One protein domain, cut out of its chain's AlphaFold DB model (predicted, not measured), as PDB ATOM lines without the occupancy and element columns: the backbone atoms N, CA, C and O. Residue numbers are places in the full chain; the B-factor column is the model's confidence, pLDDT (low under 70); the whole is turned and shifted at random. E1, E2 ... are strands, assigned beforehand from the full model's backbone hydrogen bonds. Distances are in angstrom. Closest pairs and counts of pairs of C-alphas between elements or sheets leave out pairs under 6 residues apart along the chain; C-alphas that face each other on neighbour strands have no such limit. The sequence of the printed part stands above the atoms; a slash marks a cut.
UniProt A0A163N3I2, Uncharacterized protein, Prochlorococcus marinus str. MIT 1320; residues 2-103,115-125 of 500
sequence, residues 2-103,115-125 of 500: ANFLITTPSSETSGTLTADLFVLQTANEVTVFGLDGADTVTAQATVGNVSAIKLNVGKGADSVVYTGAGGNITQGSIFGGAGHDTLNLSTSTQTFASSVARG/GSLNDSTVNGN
ATOM      1  N   ALA A   2       7.352  52.098 -38.295       93.94
ATOM      2  CA  ALA A   2       6.906  52.538 -39.592       93.94
ATOM      3  C   ALA A   2       5.478  52.025 -39.840       93.94
ATOM      4  O   ALA A   2       5.060  50.992 -39.321       93.94
ATOM      5  N   ASN A   3       4.736  52.777 -40.652       97.06
ATOM      6  CA  ASN A   3       3.400  52.406 -41.095       97.06
ATOM      7  C   ASN A   3       3.420  52.302 -42.620       97.06
ATOM      8  O   ASN A   3       3.765  53.269 -43.305       97.06
ATOM      9  N   PHE A   4       3.016  51.154 -43.143       96.94
ATOM     10  CA  PHE A   4       2.987  50.838 -44.561       96.94
ATOM     11  C   PHE A   4       1.541  50.697 -45.019       96.94
ATOM     12  O   PHE A   4       0.774  49.906 -44.477       96.94
ATOM     13  N   LEU A   5       1.167  51.459 -46.044       95.00
ATOM     14  CA  LEU A   5      -0.115  51.304 -46.718       95.00
ATOM     15  C   LEU A   5       0.125  50.622 -48.065       95.00
ATOM     16  O   LEU A   5       0.721  51.222 -48.961       95.00
ATOM     17  N   ILE A   6      -0.342  49.383 -48.206       93.00
ATOM     18  CA  ILE A   6      -0.130  48.568 -49.406       93.00
ATOM     19  C   ILE A   6      -1.373  48.656 -50.288       93.00
ATOM     20  O   ILE A   6      -2.424  48.090 -49.981       93.00
ATOM     21  N   THR A   7      -1.253  49.402 -51.384       91.88
ATOM     22  CA  THR A   7      -2.357  49.694 -52.316       91.88
ATOM     23  C   THR A   7      -2.158  49.083 -53.702       91.88
ATOM     24  O   THR A   7      -3.097  49.036 -54.496       91.88
ATOM     25  N   THR A   8      -0.956  48.585 -53.995       91.62
ATOM     26  CA  THR A   8      -0.570  48.000 -55.284       91.62
ATOM     27  C   THR A   8      -0.521  46.471 -55.209       91.62
ATOM     28  O   THR A   8       0.180  45.953 -54.346       91.62
ATOM     29  N   PRO A   9      -1.236  45.730 -56.079       91.12
ATOM     30  CA  PRO A   9      -1.051  44.284 -56.221       91.12
ATOM     31  C   PRO A   9       0.375  43.934 -56.663       91.12
ATOM     32  O   PRO A   9       1.080  44.794 -57.198       91.12
ATOM     33  N   SER A  10       0.773  42.672 -56.484       94.62
ATOM     34  CA  SER A  10       2.079  42.149 -56.931       94.62
ATOM     35  C   SER A  10       3.275  42.949 -56.387       94.62
ATOM     36  O   SER A  10       4.297  43.103 -57.057       94.62
ATOM     37  N   SER A  11       3.135  43.511 -55.184       94.62
ATOM     38  CA  SER A  11       4.167  44.318 -54.534       94.62
ATOM     39  C   SER A  11       4.857  43.558 -53.413       94.62
ATOM     40  O   SER A  11       4.211  42.815 -52.676       94.62
ATOM     41  N   GLU A  12       6.136  43.850 -53.214       97.56
ATOM     42  CA  GLU A  12       6.912  43.411 -52.060       97.56
ATOM     43  C   GLU A  12       7.165  44.598 -51.126       97.56
ATOM     44  O   GLU A  12       7.497  45.695 -51.579       97.56
ATOM     45  N   THR A  13       6.967  44.411 -49.824       97.88
ATOM     46  CA  THR A  13       7.232  45.428 -48.799       97.88
ATOM     47  C   THR A  13       7.970  44.795 -47.628       97.88
ATOM     48  O   THR A  13       7.519  43.796 -47.076       97.88
ATOM     49  N   SER A  14       9.089  45.396 -47.231       98.00
ATOM     50  CA  SER A  14       9.825  45.020 -46.022       98.00
ATOM     51  C   SER A  14       9.684  46.098 -44.954       98.00
ATOM     52  O   SER A  14       9.762  47.290 -45.263       98.00
ATOM     53  N   GLY A  15       9.494  45.656 -43.717       97.31
ATOM     54  CA  GLY A  15       9.500  46.468 -42.517       97.31
ATOM     55  C   GLY A  15      10.899  46.889 -42.088       97.31
ATOM     56  O   GLY A  15      11.852  46.978 -42.870       97.31
ATOM     57  N   THR A  16      10.999  47.191 -40.809       97.19
ATOM     58  CA  THR A  16      12.166  47.672 -40.088       97.19
ATOM     59  C   THR A  16      12.517  46.684 -38.977       97.19
ATOM     60  O   THR A  16      11.911  45.638 -38.845       97.19
ATOM     61  N   LEU A  17      13.534  46.985 -38.167       97.12
ATOM     62  CA  LEU A  17      13.886  46.149 -37.007       97.12
ATOM     63  C   LEU A  17      13.110  46.547 -35.738       97.12
ATOM     64  O   LEU A  17      13.600  46.400 -34.617       97.12
ATOM     65  N   THR A  18      11.960  47.188 -35.911       97.00
ATOM     66  CA  THR A  18      11.092  47.647 -34.830       97.00
ATOM     67  C   THR A  18       9.655  47.357 -35.211       97.00
ATOM     68  O   THR A  18       9.359  47.390 -36.391       97.00
ATOM     69  N   ALA A  19       8.772  47.240 -34.218       97.88
ATOM     70  CA  ALA A  19       7.336  47.050 -34.426       97.88
ATOM     71  C   ALA A  19       6.772  47.970 -35.513       97.88
ATOM     72  O   ALA A  19       6.876  49.191 -35.356       97.88
ATOM     73  N   ASP A  20       6.154  47.404 -36.540       98.50
ATOM     74  CA  ASP A  20       5.610  48.064 -37.719       98.50
ATOM     75  C   ASP A  20       4.140  47.706 -37.963       98.50
ATOM     76  O   ASP A  20       3.623  46.689 -37.510       98.50
ATOM     77  N   LEU A  21       3.442  48.573 -38.695       97.69
ATOM     78  CA  LEU A  21       2.052  48.356 -39.089       97.69
ATOM     79  C   LEU A  21       1.940  48.290 -40.612       97.69
ATOM     80  O   LEU A  21       2.193  49.279 -41.297       97.69
ATOM     81  N   PHE A  22       1.460  47.169 -41.136       96.56
ATOM     82  CA  PHE A  22       1.117  46.971 -42.539       96.56
ATOM     83  C   PHE A  22      -0.399  46.959 -42.702       96.56
ATOM     84  O   PHE A  22      -1.105  46.132 -42.126       96.56
ATOM     85  N   VAL A  23      -0.913  47.865 -43.524       93.88
ATOM     86  CA  VAL A  23      -2.337  47.960 -43.843       93.88
ATOM     87  C   VAL A  23      -2.542  47.601 -45.310       93.88
ATOM     88  O   VAL A  23      -2.127  48.338 -46.206       93.88
ATOM     89  N   LEU A  24      -3.209  46.476 -45.555       90.75
ATOM     90  CA  LEU A  24      -3.523  45.976 -46.889       90.75
ATOM     91  C   LEU A  24      -4.830  46.609 -47.387       90.75
ATOM     92  O   LEU A  24      -5.893  46.424 -46.791       90.75
ATOM     93  N   GLN A  25      -4.760  47.355 -48.491       88.19
ATOM     94  CA  GLN A  25      -5.922  47.769 -49.300       88.19
ATOM     95  C   GLN A  25      -6.073  46.930 -50.575       88.19
ATOM     96  O   GLN A  25      -7.097  46.984 -51.251       88.19
ATOM     97  N   THR A  26      -5.057  46.128 -50.873       83.75
ATOM     98  CA  THR A  26      -5.056  45.021 -51.823       83.75
ATOM     99  C   THR A  26      -4.198  43.911 -51.233       83.75
ATOM    100  O   THR A  26      -3.304  44.185 -50.433       83.75
ATOM    101  N   ALA A  27      -4.454  42.670 -51.625       78.50
ATOM    102  CA  ALA A  27      -3.699  41.523 -51.131       78.50
ATOM    103  C   ALA A  27      -3.345  40.502 -52.226       78.50
ATOM    104  O   ALA A  27      -2.684  39.507 -51.943       78.50
ATOM    105  N   ASN A  28      -3.722  40.752 -53.484       88.88
ATOM    106  CA  ASN A  28      -3.364  39.865 -54.590       88.88
ATOM    107  C   ASN A  28      -1.866  39.953 -54.897       88.88
ATOM    108  O   ASN A  28      -1.365  41.032 -55.222       88.88
ATOM    109  N   GLU A  29      -1.181  38.813 -54.792       91.44
ATOM    110  CA  GLU A  29       0.265  38.650 -54.998       91.44
ATOM    111  C   GLU A  29       1.125  39.589 -54.135       91.44
ATOM    112  O   GLU A  29       2.250  39.938 -54.492       91.44
ATOM    113  N   VAL A  30       0.603  40.031 -52.990       93.06
ATOM    114  CA  VAL A  30       1.342  40.904 -52.073       93.06
ATOM    115  C   VAL A  30       2.305  40.075 -51.233       93.06
ATOM    116  O   VAL A  30       1.916  39.056 -50.665       93.06
ATOM    117  N   THR A  31       3.548  40.539 -51.121       96.75
ATOM    118  CA  THR A  31       4.564  39.986 -50.222       96.75
ATOM    119  C   THR A  31       4.918  40.999 -49.133       96.75
ATOM    120  O   THR A  31       5.248  42.146 -49.441       96.75
ATOM    121  N   VAL A  32       4.867  40.581 -47.868       97.25
ATOM    122  CA  VAL A  32       5.254  41.375 -46.695       97.25
ATOM    123  C   VAL A  32       6.303  40.625 -45.884       97.25
ATOM    124  O   VAL A  32       6.122  39.445 -45.580       97.25
ATOM    125  N   PHE A  33       7.360  41.339 -45.503       98.12
ATOM    126  CA  PHE A  33       8.366  40.898 -44.539       98.12
ATOM    127  C   PHE A  33       8.380  41.860 -43.347       98.12
ATOM    128  O   PHE A  33       8.733  43.019 -43.548       98.12
ATOM    129  N   GLY A  34       8.017  41.410 -42.146       97.44
ATOM    130  CA  GLY A  34       8.046  42.250 -40.938       97.44
ATOM    131  C   GLY A  34       9.470  42.539 -40.445       97.44
ATOM    132  O   GLY A  34       9.867  43.696 -40.358       97.44
ATOM    133  N   LEU A  35      10.306  41.492 -40.403       97.44
ATOM    134  CA  LEU A  35      11.703  41.463 -39.934       97.44
ATOM    135  C   LEU A  35      11.836  41.247 -38.425       97.44
ATOM    136  O   LEU A  35      11.744  40.101 -38.017       97.44
ATOM    137  N   ASP A  36      12.167  42.269 -37.632       97.38
ATOM    138  CA  ASP A  36      12.295  42.161 -36.173       97.38
ATOM    139  C   ASP A  36      11.350  43.191 -35.529       97.38
ATOM    140  O   ASP A  36      11.241  44.314 -36.014       97.38
ATOM    141  N   GLY A  37      10.797  42.885 -34.359       97.56
ATOM    142  CA  GLY A  37       9.841  43.743 -33.660       97.56
ATOM    143  C   GLY A  37       8.428  43.173 -33.733       97.56
ATOM    144  O   GLY A  37       8.158  42.316 -34.543       97.56
ATOM    145  N   ALA A  38       7.547  43.622 -32.836       98.12
ATOM    146  CA  ALA A  38       6.155  43.168 -32.797       98.12
ATOM    147  C   ALA A  38       5.335  43.842 -33.908       98.12
ATOM    148  O   ALA A  38       4.854  44.967 -33.735       98.12
ATOM    149  N   ASP A  39       5.212  43.173 -35.041       98.44
ATOM    150  CA  ASP A  39       4.609  43.692 -36.259       98.44
ATOM    151  C   ASP A  39       3.119  43.373 -36.344       98.44
ATOM    152  O   ASP A  39       2.605  42.405 -35.791       98.44
ATOM    153  N   THR A  40       2.368  44.219 -37.042       97.75
ATOM    154  CA  THR A  40       0.937  44.016 -37.273       97.75
ATOM    155  C   THR A  40       0.619  44.113 -38.753       97.75
ATOM    156  O   THR A  40       0.851  45.147 -39.371       97.75
ATOM    157  N   VAL A  41       0.007  43.078 -39.325       95.44
ATOM    158  CA  VAL A  41      -0.570  43.089 -40.672       95.44
ATOM    159  C   VAL A  41      -2.087  43.060 -40.555       95.44
ATOM    160  O   VAL A  41      -2.654  42.138 -39.981       95.44
ATOM    161  N   THR A  42      -2.770  44.046 -41.129       92.06
ATOM    162  CA  THR A  42      -4.237  44.096 -41.158       92.06
ATOM    163  C   THR A  42      -4.763  44.327 -42.567       92.06
ATOM    164  O   THR A  42      -4.235  45.155 -43.310       92.06
ATOM    165  N   ALA A  43      -5.826  43.616 -42.944       86.19
ATOM    166  CA  ALA A  43      -6.555  43.875 -44.181       86.19
ATOM    167  C   ALA A  43      -7.777  44.766 -43.939       86.19
ATOM    168  O   ALA A  43      -8.596  44.501 -43.059       86.19
ATOM    169  N   GLN A  44      -7.926  45.825 -44.740       79.31
ATOM    170  CA  GLN A  44      -9.128  46.658 -44.686       79.31
ATOM    171  C   GLN A  44     -10.347  45.880 -45.198       79.31
ATOM    172  O   GLN A  44     -10.237  45.048 -46.094       79.31
ATOM    173  N   ALA A  45     -11.535  46.200 -44.678       63.31
ATOM    174  CA  ALA A  45     -12.783  45.493 -44.988       63.31
ATOM    175  C   ALA A  45     -13.164  45.453 -46.485       63.31
ATOM    176  O   ALA A  45     -14.036  44.682 -46.871       63.31
ATOM    177  N   THR A  46     -12.526  46.277 -47.320       65.81
ATOM    178  CA  THR A  46     -12.713  46.344 -48.775       65.81
ATOM    179  C   THR A  46     -11.828  45.381 -49.570       65.81
ATOM    180  O   THR A  46     -11.994  45.299 -50.789       65.81
ATOM    181  N   VAL A  47     -10.876  44.684 -48.939       69.31
ATOM    182  CA  VAL A  47     -10.069  43.677 -49.635       69.31
ATOM    183  C   VAL A  47     -10.959  42.455 -49.876       69.31
ATOM    184  O   VAL A  47     -11.318  41.749 -48.940       69.31
ATOM    185  N   GLY A  48     -11.374  42.264 -51.132       76.81
ATOM    186  CA  GLY A  48     -12.147  41.099 -51.565       76.81
ATOM    187  C   GLY A  48     -11.299  39.822 -51.580       76.81
ATOM    188  O   GLY A  48     -10.426  39.632 -50.738       76.81
ATOM    189  N   ASN A  49     -11.526  38.941 -52.558       81.56
ATOM    190  CA  ASN A  49     -10.722  37.723 -52.696       81.56
ATOM    191  C   ASN A  49      -9.225  38.035 -52.851       81.56
ATOM    192  O   ASN A  49      -8.832  38.906 -53.633       81.56
ATOM    193  N   VAL A  50      -8.423  37.258 -52.133       84.38
ATOM    194  CA  VAL A  50      -6.968  37.285 -52.083       84.38
ATOM    195  C   VAL A  50      -6.406  36.038 -52.732       84.38
ATOM    196  O   VAL A  50      -6.775  34.913 -52.401       84.38
ATOM    197  N   SER A  51      -5.454  36.237 -53.630       89.75
ATOM    198  CA  SER A  51      -4.684  35.167 -54.244       89.75
ATOM    199  C   SER A  51      -3.197  35.404 -54.049       89.75
ATOM    200  O   SER A  51      -2.720  36.517 -54.255       89.75
ATOM    201  N   ALA A  52      -2.457  34.345 -53.718       91.06
ATOM    202  CA  ALA A  52      -0.996  34.319 -53.692       91.06
ATOM    203  C   ALA A  52      -0.340  35.347 -52.744       91.06
ATOM    204  O   ALA A  52       0.755  35.838 -53.020       91.06
ATOM    205  N   ILE A  53      -1.000  35.674 -51.627       92.62
ATOM    206  CA  ILE A  53      -0.416  36.525 -50.583       92.62
ATOM    207  C   ILE A  53       0.713  35.789 -49.852       92.62
ATOM    208  O   ILE A  53       0.597  34.601 -49.557       92.62
ATOM    209  N   LYS A  54       1.799  36.492 -49.533       96.00
ATOM    210  CA  LYS A  54       2.927  35.979 -48.752       96.00
ATOM    211  C   LYS A  54       3.213  36.918 -47.591       96.00
ATOM    212  O   LYS A  54       3.709  38.019 -47.796       96.00
ATOM    213  N   LEU A  55       2.897  36.494 -46.380       96.62
ATOM    214  CA  LEU A  55       3.164  37.231 -45.154       96.62
ATOM    215  C   LEU A  55       4.185  36.443 -44.339       96.62
ATOM    216  O   LEU A  55       3.966  35.270 -44.050       96.62
ATOM    217  N   ASN A  56       5.292  37.083 -43.993       97.56
ATOM    218  CA  ASN A  56       6.273  36.572 -43.043       97.56
ATOM    219  C   ASN A  56       6.568  37.705 -42.061       97.56
ATOM    220  O   ASN A  56       7.241  38.666 -42.439       97.56
ATOM    221  N   VAL A  57       5.987  37.647 -40.863       97.81
ATOM    222  CA  VAL A  57       6.059  38.767 -39.909       97.81
ATOM    223  C   VAL A  57       7.352  38.776 -39.089       97.81
ATOM    224  O   VAL A  57       7.853  39.851 -38.799       97.81
ATOM    225  N   GLY A  58       8.080  37.661 -39.037       97.44
ATOM    226  CA  GLY A  58       9.509  37.662 -38.730       97.44
ATOM    227  C   GLY A  58       9.784  37.324 -37.273       97.44
ATOM    228  O   GLY A  58       9.400  36.253 -36.835       97.44
ATOM    229  N   LYS A  59      10.575  38.127 -36.557       98.06
ATOM    230  CA  LYS A  59      10.824  37.946 -35.124       98.06
ATOM    231  C   LYS A  59      10.034  38.975 -34.337       98.06
ATOM    232  O   LYS A  59      10.304  40.161 -34.473       98.06
ATOM    233  N   GLY A  60       9.254  38.559 -33.362       98.06
ATOM    234  CA  GLY A  60       8.427  39.470 -32.594       98.06
ATOM    235  C   GLY A  60       7.268  38.730 -31.970       98.06
ATOM    236  O   GLY A  60       7.168  37.523 -32.068       98.06
ATOM    237  N   ALA A  61       6.425  39.451 -31.244       98.31
ATOM    238  CA  ALA A  61       5.091  38.943 -30.955       98.31
ATOM    239  C   ALA A  61       4.168  39.621 -31.961       98.31
ATOM    240  O   ALA A  61       3.750  40.763 -31.738       98.31
ATOM    241  N   ASP A  62       3.955  38.965 -33.091       98.62
ATOM    242  CA  ASP A  62       3.365  39.579 -34.267       98.62
ATOM    243  C   ASP A  62       1.868  39.293 -34.365       98.62
ATOM    244  O   ASP A  62       1.316  38.379 -33.752       98.62
ATOM    245  N   SER A  63       1.162  40.102 -35.145       97.69
ATOM    246  CA  SER A  63      -0.276  39.961 -35.338       97.69
ATOM    247  C   SER A  63      -0.652  40.061 -36.805       97.69
ATOM    248  O   SER A  63      -0.457  41.089 -37.448       97.69
ATOM    249  N   VAL A  64      -1.266  39.013 -37.344       95.06
ATOM    250  CA  VAL A  64      -1.899  39.033 -38.662       95.06
ATOM    251  C   VAL A  64      -3.404  38.966 -38.468       95.06
ATOM    252  O   VAL A  64      -3.932  37.985 -37.958       95.06
ATOM    253  N   VAL A  65      -4.110  40.011 -38.890       91.12
ATOM    254  CA  VAL A  65      -5.565  40.126 -38.769       91.12
ATOM    255  C   VAL A  65      -6.179  40.268 -40.154       91.12
ATOM    256  O   VAL A  65      -6.130  41.331 -40.782       91.12
ATOM    257  N   TYR A  66      -6.803  39.191 -40.617       85.06
ATOM    258  CA  TYR A  66      -7.502  39.130 -41.891       85.06
ATOM    259  C   TYR A  66      -9.003  38.894 -41.669       85.06
ATOM    260  O   TYR A  66      -9.512  37.786 -41.827       85.06
ATOM    261  N   THR A  67      -9.714  39.958 -41.279       72.00
ATOM    262  CA  THR A  67     -11.128  39.902 -40.853       72.00
ATOM    263  C   THR A  67     -12.100  40.626 -41.812       72.00
ATOM    264  O   THR A  67     -13.167  41.075 -41.393       72.00
ATOM    265  N   GLY A  68     -11.726  40.822 -43.084       64.25
ATOM    266  CA  GLY A  68     -12.520  41.571 -44.072       64.25
ATOM    267  C   GLY A  68     -13.806  40.859 -44.525       64.25
ATOM    268  O   GLY A  68     -13.905  39.641 -44.489       64.25
ATOM    269  N   ALA A  69     -14.827  41.601 -44.961       53.88
ATOM    270  CA  ALA A  69     -16.123  41.017 -45.316       53.88
ATOM    271  C   ALA A  69     -16.064  40.235 -46.651       53.88
ATOM    272  O   ALA A  69     -16.297  40.800 -47.718       53.88
ATOM    273  N   GLY A  70     -15.791  38.927 -46.580       59.84
ATOM    274  CA  GLY A  70     -16.098  37.952 -47.638       59.84
ATOM    275  C   GLY A  70     -14.999  37.638 -48.660       59.84
ATOM    276  O   GLY A  70     -15.324  37.158 -49.745       59.84
ATOM    277  N   GLY A  71     -13.723  37.902 -48.359       72.75
ATOM    278  CA  GLY A  71     -12.611  37.678 -49.291       72.75
ATOM    279  C   GLY A  71     -11.880  36.347 -49.097       72.75
ATOM    280  O   GLY A  71     -11.094  36.206 -48.172       72.75
ATOM    281  N   ASN A  72     -12.074  35.366 -49.979       85.06
ATOM    282  CA  ASN A  72     -11.342  34.091 -49.902       85.06
ATOM    283  C   ASN A  72      -9.823  34.313 -49.906       85.06
ATOM    284  O   ASN A  72      -9.346  35.129 -50.690       85.06
ATOM    285  N   ILE A  73      -9.060  33.555 -49.116       89.19
ATOM    286  CA  ILE A  73      -7.600  33.475 -49.238       89.19
ATOM    287  C   ILE A  73      -7.275  32.218 -50.031       89.19
ATOM    288  O   ILE A  73      -7.594  31.106 -49.621       89.19
ATOM    289  N   THR A  74      -6.639  32.394 -51.180       91.69
ATOM    290  CA  THR A  74      -6.223  31.304 -52.062       91.69
ATOM    291  C   THR A  74      -4.722  31.367 -52.301       91.69
ATOM    292  O   THR A  74      -4.180  32.455 -52.494       91.69
ATOM    293  N   GLN A  75      -4.026  30.228 -52.294       94.31
ATOM    294  CA  GLN A  75      -2.566  30.178 -52.498       94.31
ATOM    295  C   GLN A  75      -1.768  31.071 -51.522       94.31
ATOM    296  O   GLN A  75      -0.685  31.551 -51.853       94.31
ATOM    297  N   GLY A  76      -2.318  31.346 -50.339       93.44
ATOM    298  CA  GLY A  76      -1.703  32.178 -49.316       93.44
ATOM    299  C   GLY A  76      -0.592  31.449 -48.564       93.44
ATOM    300  O   GLY A  76      -0.660  30.246 -48.336       93.44
ATOM    301  N   SER A  77       0.422  32.193 -48.145       96.31
ATOM    302  CA  SER A  77       1.513  31.737 -47.288       96.31
ATOM    303  C   SER A  77       1.643  32.731 -46.142       96.31
ATOM    304  O   SER A  77       2.128  33.835 -46.361       96.31
ATOM    305  N   ILE A  78       1.172  32.376 -44.951       96.62
ATOM    306  CA  ILE A  78       1.105  33.274 -43.790       96.62
ATOM    307  C   ILE A  78       1.911  32.658 -42.654       96.62
ATOM    308  O   ILE A  78       1.515  31.628 -42.118       96.62
ATOM    309  N   PHE A  79       3.040  33.267 -42.305       98.12
ATOM    310  CA  PHE A  79       3.972  32.779 -41.292       98.12
ATOM    311  C   PHE A  79       4.158  33.837 -40.206       98.12
ATOM    312  O   PHE A  79       4.471  34.978 -40.555       98.12
ATOM    313  N   GLY A  80       3.972  33.448 -38.941       98.00
ATOM    314  CA  GLY A  80       4.324  34.248 -37.765       98.00
ATOM    315  C   GLY A  80       5.833  34.463 -37.730       98.00
ATOM    316  O   GLY A  80       6.335  35.507 -38.135       98.00
ATOM    317  N   GLY A  81       6.574  33.389 -37.495       98.19
ATOM    318  CA  GLY A  81       8.028  33.395 -37.552       98.19
ATOM    319  C   GLY A  81       8.622  32.993 -36.215       98.19
ATOM    320  O   GLY A  81       8.695  31.803 -35.947       98.19
ATOM    321  N   ALA A  82       9.160  33.922 -35.437       98.12
ATOM    322  CA  ALA A  82       9.733  33.642 -34.129       98.12
ATOM    323  C   ALA A  82       9.202  34.602 -33.067       98.12
ATOM    324  O   ALA A  82       9.412  35.802 -33.165       98.12
ATOM    325  N   GLY A  83       8.690  34.058 -31.971       98.25
ATOM    326  CA  GLY A  83       8.067  34.769 -30.865       98.25
ATOM    327  C   GLY A  83       6.596  34.375 -30.751       98.25
ATOM    328  O   GLY A  83       6.228  33.300 -31.180       98.25
ATOM    329  N   HIS A  84       5.785  35.153 -30.040       98.25
ATOM    330  CA  HIS A  84       4.414  34.745 -29.708       98.25
ATOM    331  C   HIS A  84       3.422  35.396 -30.664       98.25
ATOM    332  O   HIS A  84       2.964  36.514 -30.406       98.25
ATOM    333  N   ASP A  85       3.102  34.709 -31.751       98.69
ATOM    334  CA  ASP A  85       2.374  35.281 -32.871       98.69
ATOM    335  C   ASP A  85       0.876  34.985 -32.799       98.69
ATOM    336  O   ASP A  85       0.411  33.955 -32.315       98.69
ATOM    337  N   THR A  86       0.068  35.917 -33.298       98.19
ATOM    338  CA  THR A  86      -1.383  35.755 -33.426       98.19
ATOM    339  C   THR A  86      -1.799  35.863 -34.884       98.19
ATOM    340  O   THR A  86      -1.790  36.946 -35.470       98.19
ATOM    341  N   LEU A  87      -2.254  34.754 -35.457       96.19
ATOM    342  CA  LEU A  87      -2.805  34.681 -36.807       96.19
ATOM    343  C   LEU A  87      -4.329  34.575 -36.733       96.19
ATOM    344  O   LEU A  87      -4.900  33.492 -36.625       96.19
ATOM    345  N   ASN A  88      -5.014  35.713 -36.800       92.94
ATOM    346  CA  ASN A  88      -6.466  35.762 -36.878       92.94
ATOM    347  C   ASN A  88      -6.927  35.832 -38.337       92.94
ATOM    348  O   ASN A  88      -6.989  36.903 -38.945       92.94
ATOM    349  N   LEU A  89      -7.291  34.675 -38.879       88.88
ATOM    350  CA  LEU A  89      -7.741  34.476 -40.256       88.88
ATOM    351  C   LEU A  89      -9.265  34.233 -40.313       88.88
ATOM    352  O   LEU A  89      -9.780  33.580 -41.222       88.88
ATOM    353  N   SER A  90      -9.990  34.752 -39.314       78.69
ATOM    354  CA  SER A  90     -11.412  34.491 -39.071       78.69
ATOM    355  C   SER A  90     -12.338  35.453 -39.807       78.69
ATOM    356  O   SER A  90     -12.299  36.657 -39.551       78.69
ATOM    357  N   THR A  91     -13.264  34.929 -40.620       66.44
ATOM    358  CA  THR A  91     -14.479  35.659 -41.032       66.44
ATOM    359  C   THR A  91     -15.608  34.689 -41.378       66.44
ATOM    360  O   THR A  91     -15.364  33.632 -41.956       66.44
ATOM    361  N   SER A  92     -16.846  35.123 -41.156       65.00
ATOM    362  CA  SER A  92     -18.072  34.325 -41.275       65.00
ATOM    363  C   SER A  92     -18.404  33.721 -42.650       65.00
ATOM    364  O   SER A  92     -19.456  33.102 -42.757       65.00
ATOM    365  N   THR A  93     -17.606  33.938 -43.707       71.38
ATOM    366  CA  THR A  93     -17.854  33.345 -45.041       71.38
ATOM    367  C   THR A  93     -16.590  33.045 -45.871       71.38
ATOM    368  O   THR A  93     -16.707  32.819 -47.075       71.38
ATOM    369  N   GLN A  94     -15.372  33.125 -45.317       77.25
ATOM    370  CA  GLN A  94     -14.140  33.017 -46.125       77.25
ATOM    371  C   GLN A  94     -13.694  31.572 -46.356       77.25
ATOM    372  O   GLN A  94     -13.643  30.765 -45.437       77.25
ATOM    373  N   THR A  95     -13.269  31.264 -47.579       85.69
ATOM    374  CA  THR A  95     -12.506  30.045 -47.879       85.69
ATOM    375  C   THR A  95     -11.008  30.315 -47.731       85.69
ATOM    376  O   THR A  95     -10.500  31.246 -48.355       85.69
ATOM    377  N   PHE A  96     -10.297  29.483 -46.968       89.44
ATOM    378  CA  PHE A  96      -8.836  29.370 -46.985       89.44
ATOM    379  C   PHE A  96      -8.475  28.151 -47.842       89.44
ATOM    380  O   PHE A  96      -8.702  27.017 -47.426       89.44
ATOM    381  N   ALA A  97      -8.020  28.379 -49.076       91.50
ATOM    382  CA  ALA A  97      -7.809  27.328 -50.071       91.50
ATOM    383  C   ALA A  97      -6.371  27.265 -50.587       91.50
ATOM    384  O   ALA A  97      -5.776  28.299 -50.898       91.50
ATOM    385  N   SER A  98      -5.823  26.060 -50.749       93.81
ATOM    386  CA  SER A  98      -4.462  25.822 -51.244       93.81
ATOM    387  C   SER A  98      -3.418  26.681 -50.525       93.81
ATOM    388  O   SER A  98      -2.496  27.198 -51.151       93.81
ATOM    389  N   SER A  99      -3.631  26.932 -49.235       94.56
ATOM    390  CA  SER A  99      -2.914  27.944 -48.466       94.56
ATOM    391  C   SER A  99      -2.237  27.324 -47.248       94.56
ATOM    392  O   SER A  99      -2.598  26.242 -46.786       94.56
ATOM    393  N   VAL A 100      -1.235  28.017 -46.718       96.44
ATOM    394  CA  VAL A 100      -0.474  27.588 -45.545       96.44
ATOM    395  C   VAL A 100      -0.470  28.701 -44.505       96.44
ATOM    396  O   VAL A 100      -0.104  29.834 -44.821       96.44
ATOM    397  N   ALA A 101      -0.846  28.370 -43.273       97.00
ATOM    398  CA  ALA A 101      -0.684  29.209 -42.092       97.00
ATOM    399  C   ALA A 101       0.251  28.508 -41.096       97.00
ATOM    400  O   ALA A 101       0.048  27.331 -40.794       97.00
ATOM    401  N   ARG A 102       1.282  29.209 -40.614       98.25
ATOM    402  CA  ARG A 102       2.238  28.681 -39.630       98.25
ATOM    403  C   ARG A 102       2.489  29.674 -38.511       98.25
ATOM    404  O   ARG A 102       2.800  30.816 -38.836       98.25
ATOM    405  N   GLY A 103       2.403  29.225 -37.260       98.31
ATOM    406  CA  GLY A 103       2.841  29.997 -36.094       98.31
ATOM    407  C   GLY A 103       4.343  30.256 -36.190       98.31
ATOM    408  O   GLY A 103       4.764  31.310 -36.657       98.31
ATOM    409  N   GLY A 115     -15.761  29.654 -41.950       81.88
ATOM    410  CA  GLY A 115     -15.296  29.469 -43.328       81.88
ATOM    411  C   GLY A 115     -15.177  28.020 -43.805       81.88
ATOM    412  O   GLY A 115     -15.763  27.113 -43.218       81.88
ATOM    413  N   SER A 116     -14.380  27.833 -44.859       85.50
ATOM    414  CA  SER A 116     -13.953  26.538 -45.421       85.50
ATOM    415  C   SER A 116     -12.428  26.415 -45.389       85.50
ATOM    416  O   SER A 116     -11.750  27.402 -45.687       85.50
ATOM    417  N   LEU A 117     -11.885  25.221 -45.121       88.69
ATOM    418  CA  LEU A 117     -10.448  24.930 -45.217       88.69
ATOM    419  C   LEU A 117     -10.201  23.923 -46.351       88.69
ATOM    420  O   LEU A 117     -10.509  22.750 -46.223       88.69
ATOM    421  N   ASN A 118      -9.679  24.360 -47.492       89.94
ATOM    422  CA  ASN A 118      -9.563  23.515 -48.686       89.94
ATOM    423  C   ASN A 118      -8.106  23.321 -49.090       89.94
ATOM    424  O   ASN A 118      -7.408  24.298 -49.331       89.94
ATOM    425  N   ASP A 119      -7.629  22.086 -49.189       92.25
ATOM    426  CA  ASP A 119      -6.256  21.739 -49.575       92.25
ATOM    427  C   ASP A 119      -5.196  22.574 -48.845       92.25
ATOM    428  O   ASP A 119      -4.243  23.071 -49.447       92.25
ATOM    429  N   SER A 120      -5.425  22.833 -47.559       93.31
ATOM    430  CA  SER A 120      -4.655  23.808 -46.797       93.31
ATOM    431  C   SER A 120      -3.975  23.180 -45.593       93.31
ATOM    432  O   SER A 120      -4.372  22.129 -45.091       93.31
ATOM    433  N   THR A 121      -2.918  23.837 -45.128       95.56
ATOM    434  CA  THR A 121      -2.167  23.421 -43.944       95.56
ATOM    435  C   THR A 121      -2.163  24.534 -42.915       95.56
ATOM    436  O   THR A 121      -1.755  25.657 -43.206       95.56
ATOM    437  N   VAL A 122      -2.567  24.196 -41.701       96.38
ATOM    438  CA  VAL A 122      -2.435  25.021 -40.504       96.38
ATOM    439  C   VAL A 122      -1.494  24.285 -39.563       96.38
ATOM    440  O   VAL A 122      -1.713  23.104 -39.308       96.38
ATOM    441  N   ASN A 123      -0.427  24.937 -39.103       98.00
ATOM    442  CA  ASN A 123       0.558  24.295 -38.232       98.00
ATOM    443  C   ASN A 123       1.111  25.275 -37.185       98.00
ATOM    444  O   ASN A 123       1.612  26.327 -37.578       98.00
ATOM    445  N   GLY A 124       1.042  24.952 -35.895       98.44
ATOM    446  CA  GLY A 124       1.654  25.758 -34.828       98.44
ATOM    447  C   GLY A 124       3.191  25.774 -34.915       98.44
ATOM    448  O   GLY A 124       3.799  26.825 -35.111       98.44
ATOM    449  N   ASN A 125       3.767  24.591 -35.122       98.50
ATOM    450  CA  ASN A 125       5.171  24.210 -35.342       98.50
ATOM    451  C   ASN A 125       5.969  23.918 -34.069       98.50
ATOM    452  O   ASN A 125       6.250  22.745 -33.852       98.50
TER     453      ASN A 125
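This is residues 2 to 103 and 115 to 125 of the 500 residues of an uncharacterized protein of Prochlorococcus marinus str. MIT 1320 (UniProt A0A163N3I2). Look for a chain wound in stacked turns, a solenoid whose strands from E1 to E9 fall by turns into two sheets, E2 E4 E6 E8 E11 E13 and E1 E3 E5 E7 E9, set face to face as a sandwich. Toward the last turns the small pair E10 and E12 adds a short third side, and E13 extends the larger sheet past E9. The printed part has 113 residues with thirteen named strands, E1 to E13 in order along the chain, and no named helix; the class is all strand, though only 52 residues are in named elements, under half. All three sheets are parallel in the orders E2 E4 E6 E8 E11 E13, E1 E3 E5 E7 E9 and E10 E12. The whole is compact, with a radius of gyration of the C-alphas of 12.6 A and spans of 34 by 31 by 21 A.

Start with the larger sheet: E2 (residues 12 to 14), E4 (31 to 33), E6 (54 to 59), E8 (77 to 82), E11 (100 to 103) and E13 (121 to 125). Within hydrogen-bond range you find N 13 and O 31 at 2.9 A, N 32 and O 54 at 2.8 A, N 55 and O 77 at 2.8 A, N 78 and O 100 at 2.8 A, and N 101 and O 121 at 2.9 A. Its edge strands are E2 and E13. The second sheet holds E1 (residues 3 to 6), E3 (21 to 24), E5 (40 to 43), E7 (63 to 65) and E9 (86 to 88), with N 4 and O 21, N 22 and O 40, N 41 and O 63, and N 64 and O 86 each 2.8 A apart. The two sheets form a sandwich, face to face, with facing parts 11.1 A centre to centre and best planes 9 degrees apart. Between E8 and E9 the closest C-alphas are those of Gly 80 and Leu 87, 7.2 A apart. E10 (residues 95 to 97) and E12 (115 to 118) are parallel neighbours, with N 96 and O 116 at 2.8 A. E10 runs on into E11 at 97 degrees, and E12 into E13 at 92 degrees. Residues 73 to 74 pair in parallel with residues 50 to 51 and with 96 to 97 of E10.

Find C-alpha 3 at (3.400, 52.406, -41.095), where E1 begins. E6 and E8 measure 15.9 A and 15.6 A from first to last C-alpha, and E13 11.3 A, ending at C-alpha 125 at (5.171, 24.210, -35.342).

The C-alphas farthest apart, of Leu 17 and Thr 93, are 35.2 A apart. Residues 104 to 114 are not printed, and C-alphas 103 and 115 are 19.5 A apart across the cut. The link E7 to E8 is long. Confidence is under 70 at residues 45 to 47, 68 to 70 and 91 to 92.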